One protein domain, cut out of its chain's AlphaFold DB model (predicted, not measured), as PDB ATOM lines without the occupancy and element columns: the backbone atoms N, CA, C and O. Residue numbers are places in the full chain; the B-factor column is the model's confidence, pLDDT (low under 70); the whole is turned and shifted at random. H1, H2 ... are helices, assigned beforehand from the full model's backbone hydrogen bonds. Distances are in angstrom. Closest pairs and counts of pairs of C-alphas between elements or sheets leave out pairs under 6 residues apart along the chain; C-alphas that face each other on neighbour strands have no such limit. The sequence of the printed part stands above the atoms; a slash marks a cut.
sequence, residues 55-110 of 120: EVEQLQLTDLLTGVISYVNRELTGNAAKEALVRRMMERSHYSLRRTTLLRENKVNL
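AT A GLANCE: This is residues 55 to 110 of the 120 residues of a protein of Blastocatellia bacterium (UniProt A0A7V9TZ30). Two helices cross nearly at right angles, with H2 lying across the later part of H1, residues 68 to 72, while the other end of H1 sticks out with residues 55 to 63 as a free arm. After H2 a tail with no named element, residues 94 to 110, runs out to Arg 104 and folds back in a loop. The printed part has 56 residues, with H1 then H2 along the chain and no named strand; the class is all helix. It is only just compact, close to loose, with a radius of gyration of the C-alphas of 11.7 A, and spans 34 by 32 by 18 A.

IN THESE COORDINATES: The printed part begins at Glu 55. H1, residues 57 to 73, starts with C-alpha 57 at (-31.245, 34.010, -27.160) and is 24.6 A long from first to last C-alpha. H2, residues 80 to 93, is 19.8 A long and ends with C-alpha 93 at (-33.680, 30.170, -6.374). The last printed C-alpha, of Leu 110, is at (-36.974, 20.591, -11.242).

HOW THE PARTS SIT: H1 touches H2 with residues 68 to 72 alone. The closest C-alphas of the two are those of Val 68 and Val 86, 5.7 A apart. Their lines are about perpendicular, at 80 degrees, and their centres are 11.4 A apart. In both H1 and H2, every O i to N i+4 pair is within hydrogen-bond range.

THE WHOLE: The two C-alphas farthest apart are those of Gly 78 and Arg 104, 33.7 A. Without residues 55 to 63, which stand free, the body spans 33 by 19 by 16 A. The link from H1 to H2 is short, with 6 residues. The printed part has no cut. Its mean pLDDT is 94.5, and no printed residue is under 70.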
ATOM      1  N   GLU A  55     -31.560  31.626 -33.392       87.81
ATOM      2  CA  GLU A  55     -32.495  32.725 -33.664       87.81
ATOM      3  C   GLU A  55     -33.161  33.235 -32.371       87.81
ATOM      4  O   GLU A  55     -33.899  34.214 -32.420       87.81
ATOM      5  N   VAL A  56     -32.945  32.561 -31.227       89.00
ATOM      6  CA  VAL A  56     -33.624  32.848 -29.951       89.00
ATOM      7  C   VAL A  56     -32.649  32.756 -28.774       89.00
ATOM      8  O   VAL A  56     -32.316  31.674 -28.288       89.00
ATOM      9  N   GLU A  57     -32.227  33.902 -28.246       90.88
ATOM     10  CA  GLU A  57     -31.245  34.010 -27.160       90.88
ATOM     11  C   GLU A  57     -31.734  33.377 -25.848       90.88
ATOM     12  O   GLU A  57     -30.941  32.858 -25.059       90.88
ATOM     13  N   GLN A  58     -33.049  33.356 -25.608       89.88
ATOM     14  CA  GLN A  58     -33.636  32.731 -24.418       89.88
ATOM     15  C   GLN A  58     -33.378  31.216 -24.376       89.88
ATOM     16  O   GLN A  58     -33.232  30.648 -23.288       89.88
ATOM     17  N   LEU A  59     -33.265  30.551 -25.533       89.00
ATOM     18  CA  LEU A  59     -32.885  29.136 -25.570       89.00
ATOM     19  C   LEU A  59     -31.434  28.935 -25.124       89.00
ATOM     20  O   LEU A  59     -31.162  28.016 -24.357       89.00
ATOM     21  N   GLN A  60     -30.524  29.842 -25.481       89.69
ATOM     22  CA  GLN A  60     -29.134  29.768 -25.018       89.69
ATOM     23  C   GLN A  60     -29.026  29.949 -23.497       89.69
ATOM     24  O   GLN A  60     -28.253  29.258 -22.832       89.69
ATOM     25  N   LEU A  61     -29.843  30.835 -22.912       92.62
ATOM     26  CA  LEU A  61     -29.947  30.949 -21.453       92.62
ATOM     27  C   LEU A  61     -30.466  29.651 -20.821       92.62
ATOM     28  O   LEU A  61     -30.005  29.265 -19.747       92.62
ATOM     29  N   THR A  62     -31.389  28.961 -21.490       90.62
ATOM     30  CA  THR A  62     -31.905  27.665 -21.031       90.62
ATOM     31  C   THR A  62     -30.800  26.608 -21.007       90.62
ATOM     32  O   THR A  62     -30.672  25.892 -20.012       90.62
ATOM     33  N   ASP A  63     -29.951  26.559 -22.037       91.62
ATOM     34  CA  ASP A  63     -28.788  25.666 -22.081       91.62
ATOM     35  C   ASP A  63     -27.779  25.983 -20.969       91.62
ATOM     36  O   ASP A  63     -27.307  25.076 -20.279       91.62
ATOM     37  N   LEU A  64     -27.494  27.269 -20.727       95.00
ATOM     38  CA  LEU A  64     -26.616  27.704 -19.639       95.00
ATOM     39  C   LEU A  64     -27.149  27.253 -18.270       95.00
ATOM     40  O   LEU A  64     -26.420  26.634 -17.494       95.00
ATOM     41  N   LEU A  65     -28.420  27.538 -17.973       95.56
ATOM     42  CA  LEU A  65     -29.054  27.186 -16.698       95.56
ATOM     43  C   LEU A  65     -29.146  25.666 -16.511       95.56
ATOM     44  O   LEU A  65     -28.859  25.153 -15.427       95.56
ATOM     45  N   THR A  66     -29.467  24.929 -17.574       94.38
ATOM     46  CA  THR A  66     -29.480  23.461 -17.556       94.38
ATOM     47  C   THR A  66     -28.076  22.902 -17.334       94.38
ATOM     48  O   THR A  66     -27.901  21.954 -16.569       94.38
ATOM     49  N   GLY A  67     -27.050  23.524 -17.920       96.31
ATOM     50  CA  GLY A  67     -25.646  23.200 -17.678       96.31
ATOM     51  C   GLY A  67     -25.230  23.401 -16.220       96.31
ATOM     52  O   GLY A  67     -24.539  22.548 -15.662       96.31
ATOM     53  N   VAL A  68     -25.698  24.472 -15.571       97.44
ATOM     54  CA  VAL A  68     -25.481  24.724 -14.133       97.44
ATOM     55  C   VAL A  68     -26.124  23.628 -13.281       97.44
ATOM     56  O   VAL A  68     -25.460  23.060 -12.411       97.44
ATOM     57  N   ILE A  69     -27.384  23.275 -13.562       96.75
ATOM     58  CA  ILE A  69     -28.091  22.181 -12.877       96.75
ATOM     59  C   ILE A  69     -27.360  20.848 -13.104       96.75
ATOM     60  O   ILE A  69     -27.168  20.074 -12.168       96.75
ATOM     61  N   SER A  70     -26.903  20.574 -14.325       96.12
ATOM     62  CA  SER A  70     -26.166  19.349 -14.641       96.12
ATOM     63  C   SER A  70     -24.832  19.275 -13.896       96.12
ATOM     64  O   SER A  70     -24.505  18.233 -13.333       96.12
ATOM     65  N   TYR A  71     -24.089  20.383 -13.835       97.56
ATOM     66  CA  TYR A  71     -22.796  20.452 -13.154       97.56
ATOM     67  C   TYR A  71     -22.912  20.076 -11.673       97.56
ATOM     68  O   TYR A  71     -22.154  19.232 -11.197       97.56
ATOM     69  N   VAL A  72     -23.909  20.627 -10.968       96.00
ATOM     70  CA  VAL A  72     -24.134  20.310  -9.549       96.00
ATOM     71  C   VAL A  72     -24.661  18.887  -9.329       96.00
ATOM     72  O   VAL A  72     -24.270  18.251  -8.355       96.00
ATOM     73  N   ASN A  73     -25.511  18.364 -10.220       95.06
ATOM     74  CA  ASN A  73     -26.059  17.004 -10.091       95.06
ATOM     75  C   ASN A  73     -25.055  15.905 -10.481       95.06
ATOM     76  O   ASN A  73     -25.231  14.761 -10.080       95.06
ATOM     77  N   ARG A  74     -24.002  16.243 -11.235       94.81
ATOM     78  CA  ARG A  74     -22.857  15.358 -11.519       94.81
ATOM     79  C   ARG A  74     -21.745  15.451 -10.471       94.81
ATOM     80  O   ARG A  74     -20.705  14.834 -10.658       94.81
ATOM     81  N   GLU A  75     -21.945  16.254  -9.425       95.19
ATOM     82  CA  GLU A  75     -20.975  16.466  -8.342       95.19
ATOM     83  C   GLU A  75     -19.588  16.911  -8.842       95.19
ATOM     84  O   GLU A  75     -18.558  16.587  -8.258       95.19
ATOM     85  N   LEU A  76     -19.561  17.678  -9.938       95.75
ATOM     86  CA  LEU A  76     -18.325  18.187 -10.526       95.75
ATOM     87  C   LEU A  76     -17.778  19.371  -9.718       95.75
ATOM     88  O   LEU A  76     -18.540  20.185  -9.192       95.75
ATOM     89  N   THR A  77     -16.451  19.499  -9.681       94.94
ATOM     90  CA  THR A  77     -15.723  20.592  -9.013       94.94
ATOM     91  C   THR A  77     -14.534  21.063  -9.856       94.94
ATOM     92  O   THR A  77     -14.281  20.539 -10.947       94.94
ATOM     93  N   GLY A  78     -13.822  22.093  -9.393       95.62
ATOM     94  CA  GLY A  78     -12.534  22.516  -9.948       95.62
ATOM     95  C   GLY A  78     -12.629  23.561 -11.059       95.62
ATOM     96  O   GLY A  78     -11.613  23.950 -11.629       95.62
ATOM     97  N   ASN A  79     -13.832  24.052 -11.369       97.44
ATOM     98  CA  ASN A  79     -14.024  25.173 -12.285       97.44
ATOM     99  C   ASN A  79     -14.708  26.333 -11.558       97.44
ATOM    100  O   ASN A  79     -15.931  26.351 -11.407       97.44
ATOM    101  N   ALA A  80     -13.915  27.334 -11.172       97.81
ATOM    102  CA  ALA A  80     -14.379  28.473 -10.383       97.81
ATOM    103  C   ALA A  80     -15.545  29.240 -11.036       97.81
ATOM    104  O   ALA A  80     -16.447  29.703 -10.337       97.81
ATOM    105  N   ALA A  81     -15.566  29.349 -12.370       97.38
ATOM    106  CA  ALA A  81     -16.642  30.029 -13.088       97.38
ATOM    107  C   ALA A  81     -17.962  29.246 -13.002       97.38
ATOM    108  O   ALA A  81     -19.005  29.818 -12.683       97.38
ATOM    109  N   LYS A  82     -17.926  27.925 -13.220       97.69
ATOM    110  CA  LYS A  82     -19.113  27.064 -13.089       97.69
ATOM    111  C   LYS A  82     -19.611  27.015 -11.645       97.69
ATOM    112  O   LYS A  82     -20.811  27.122 -11.411       97.69
ATOM    113  N   GLU A  83     -18.704  26.947 -10.676       98.25
ATOM    114  CA  GLU A  83     -19.038  27.003  -9.249       98.25
ATOM    115  C   GLU A  83     -19.666  28.348  -8.845       98.25
ATOM    116  O   GLU A  83     -20.602  28.387  -8.043       98.25
ATOM    117  N   ALA A  84     -19.204  29.469  -9.410       98.31
ATOM    118  CA  ALA A  84     -19.826  30.777  -9.208       98.31
ATOM    119  C   ALA A  84     -21.253  30.834  -9.779       98.31
ATOM    120  O   ALA A  84     -22.155  31.341  -9.111       98.31
ATOM    121  N   LEU A  85     -21.484  30.264 -10.967       98.12
ATOM    122  CA  LEU A  85     -22.825  30.171 -11.554       98.12
ATOM    123  C   LEU A  85     -23.769  29.306 -10.706       98.12
ATOM    124  O   LEU A  85     -24.907  29.713 -10.464       98.12
ATOM    125  N   VAL A  86     -23.296  28.158 -10.209       98.12
ATOM    126  CA  VAL A  86     -24.065  27.298  -9.291       98.12
ATOM    127  C   VAL A  86     -24.465  28.072  -8.039       98.12
ATOM    128  O   VAL A  86     -25.653  28.124  -7.719       98.12
ATOM    129  N   ARG A  87     -23.508  28.731  -7.371       98.12
ATOM    130  CA  ARG A  87     -23.790  29.556  -6.183       98.12
ATOM    131  C   ARG A  87     -24.818  30.640  -6.483       98.12
ATOM    132  O   ARG A  87     -25.819  30.742  -5.778       98.12
ATOM    133  N   ARG A  88     -24.645  31.371  -7.585       98.06
ATOM    134  CA  ARG A  88     -25.577  32.430  -7.989       98.06
ATOM    135  C   ARG A  88     -26.994  31.907  -8.221       98.06
ATOM    136  O   ARG A  88     -27.964  32.569  -7.850       98.06
ATOM    137  N   MET A  89     -27.130  30.744  -8.854       97.50
ATOM    138  CA  MET A  89     -28.434  30.135  -9.106       97.50
ATOM    139  C   MET A  89     -29.081  29.643  -7.808       97.50
ATOM    140  O   MET A  89     -30.271  29.882  -7.609       97.50
ATOM    141  N   MET A  90     -28.315  29.029  -6.900       97.06
ATOM    142  CA  MET A  90     -28.798  28.631  -5.571       97.06
ATOM    143  C   MET A  90     -29.273  29.842  -4.759       97.06
ATOM    144  O   MET A  90     -30.384  29.827  -4.245       97.06
ATOM    145  N   GLU A  91     -28.499  30.931  -4.723       97.81
ATOM    146  CA  GLU A  91     -28.878  32.179  -4.039       97.81
ATOM    147  C   GLU A  91     -30.188  32.769  -4.570       97.81
ATOM    148  O   GLU A  91     -31.030  33.219  -3.800       97.81
ATOM    149  N   ARG A  92     -30.367  32.786  -5.898       96.06
ATOM    150  CA  ARG A  92     -31.562  33.368  -6.533       96.06
ATOM    151  C   ARG A  92     -32.789  32.466  -6.464       96.06
ATOM    152  O   ARG A  92     -33.901  32.968  -6.631       96.06
ATOM    153  N   SER A  93     -32.594  31.156  -6.370       95.06
ATOM    154  CA  SER A  93     -33.680  30.170  -6.374       95.06
ATOM    155  C   SER A  93     -34.059  29.698  -4.976       95.06
ATOM    156  O   SER A  93     -35.149  29.170  -4.812       95.06
ATOM    157  N   HIS A  94     -33.176  29.877  -3.992       95.56
ATOM    158  CA  HIS A  94     -33.266  29.291  -2.652       95.56
ATOM    159  C   HIS A  94     -33.306  27.752  -2.643       95.56
ATOM    160  O   HIS A  94     -33.600  27.141  -1.618       95.56
ATOM    161  N   TYR A  95     -32.957  27.112  -3.763       96.12
ATOM    162  CA  TYR A  95     -32.895  25.662  -3.890       96.12
ATOM    163  C   TYR A  95     -31.459  25.168  -3.993       96.12
ATOM    164  O   TYR A  95     -30.593  25.808  -4.582       96.12
ATOM    165  N   SER A  96     -31.232  23.949  -3.501       94.56
ATOM    166  CA  SER A  96     -29.965  23.235  -3.690       94.56
ATOM    167  C   SER A  96     -29.756  22.737  -5.122       94.56
ATOM    168  O   SER A  96     -28.674  22.256  -5.437       94.56
ATOM    169  N   LEU A  97     -30.785  22.797  -5.978       95.88
ATOM    170  CA  LEU A  97     -30.790  22.312  -7.367       95.88
ATOM    171  C   LEU A  97     -30.553  20.797  -7.538       95.88
ATOM    172  O   LEU A  97     -30.471  20.310  -8.661       95.88
ATOM    173  N   ARG A  98     -30.453  20.040  -6.437       94.69
ATOM    174  CA  ARG A  98     -30.142  18.594  -6.417       94.69
ATOM    175  C   ARG A  98     -31.366  17.691  -6.257       94.69
ATOM    176  O   ARG A  98     -31.237  16.474  -6.165       94.69
ATOM    177  N   ARG A  99     -32.553  18.274  -6.094       92.94
ATOM    178  CA  ARG A  99     -33.782  17.542  -5.767       92.94
ATOM    179  C   ARG A  99     -34.928  18.025  -6.635       92.94
ATOM    180  O   ARG A  99     -34.942  19.179  -7.057       92.94
ATOM    181  N   THR A 100     -35.887  17.131  -6.847       94.50
ATOM    182  CA  THR A 100     -37.195  17.481  -7.399       94.50
ATOM    183  C   THR A 100     -37.843  18.554  -6.527       94.50
ATOM    184  O   THR A 100     -37.851  18.428  -5.301       94.50
ATOM    185  N   THR A 101     -38.349  19.615  -7.148       94.69
ATOM    186  CA  THR A 101     -39.129  20.657  -6.469       94.69
ATOM    187  C   THR A 101     -40.608  20.286  -6.439       94.69
ATOM    188  O   THR A 101     -41.023  19.255  -6.971       94.69
ATOM    189  N   LEU A 102     -41.438  21.129  -5.820       92.12
ATOM    190  CA  LEU A 102     -42.885  20.952  -5.885       92.12
ATOM    191  C   LEU A 102     -43.383  21.077  -7.329       92.12
ATOM    192  O   LEU A 102     -42.839  21.829  -8.133       92.12
ATOM    193  N   LEU A 103     -44.463  20.357  -7.631       89.12
ATOM    194  CA  LEU A 103     -45.001  20.230  -8.986       89.12
ATOM    195  C   LEU A 103     -45.427  21.571  -9.609       89.12
ATOM    196  O   LEU A 103     -45.347  21.728 -10.823       89.12
ATOM    197  N   ARG A 104     -45.844  22.538  -8.781       89.81
ATOM    198  CA  ARG A 104     -46.223  23.909  -9.172       89.81
ATOM    199  C   ARG A 104     -45.173  24.956  -8.790       89.81
ATOM    200  O   ARG A 104     -45.505  26.126  -8.649       89.81
ATOM    201  N   GLU A 105     -43.923  24.548  -8.575       92.31
ATOM    202  CA  GLU A 105     -42.858  25.523  -8.357       92.31
ATOM    203  C   GLU A 105     -42.727  26.415  -9.599       92.31
ATOM    204  O   GLU A 105     -42.543  25.903 -10.703       92.31
ATOM    205  N   ASN A 106     -42.874  27.729  -9.422       88.12
ATOM    206  CA  ASN A 106     -43.039  28.675 -10.526       88.12
ATOM    207  C   ASN A 106     -41.705  29.067 -11.159       88.12
ATOM    208  O   ASN A 106     -41.639  29.310 -12.362       88.12
ATOM    209  N   LYS A 107     -40.642  29.170 -10.350       90.00
ATOM    210  CA  LYS A 107     -39.362  29.702 -10.827       90.00
ATOM    211  C   LYS A 107     -38.428  28.605 -11.308       90.00
ATOM    212  O   LYS A 107     -37.890  28.690 -12.406       90.00
ATOM    213  N   VAL A 108     -38.196  27.598 -10.468       92.94
ATOM    214  CA  VAL A 108     -37.258  26.507 -10.762       92.94
ATOM    215  C   VAL A 108     -37.963  25.175 -10.533       92.94
ATOM    216  O   VAL A 108     -37.802  24.550  -9.494       92.94
ATOM    217  N   ASN A 109     -38.765  24.758 -11.514       93.12
ATOM    218  CA  ASN A 109     -39.495  23.492 -11.482       93.12
ATOM    219  C   ASN A 109     -38.578  22.332 -11.910       93.12
ATOM    220  O   ASN A 109     -38.454  22.035 -13.098       93.12
ATOM    221  N   LEU A 110     -37.874  21.713 -10.960       93.50
ATOM    222  CA  LEU A 110     -36.974  20.591 -11.242       93.50
ATOM    223  C   LEU A 110     -37.684  19.263 -11.037       93.50
ATOM    224  O   LEU A 110     -38.282  19.026  -9.990       93.50
TER     225      LEU A 110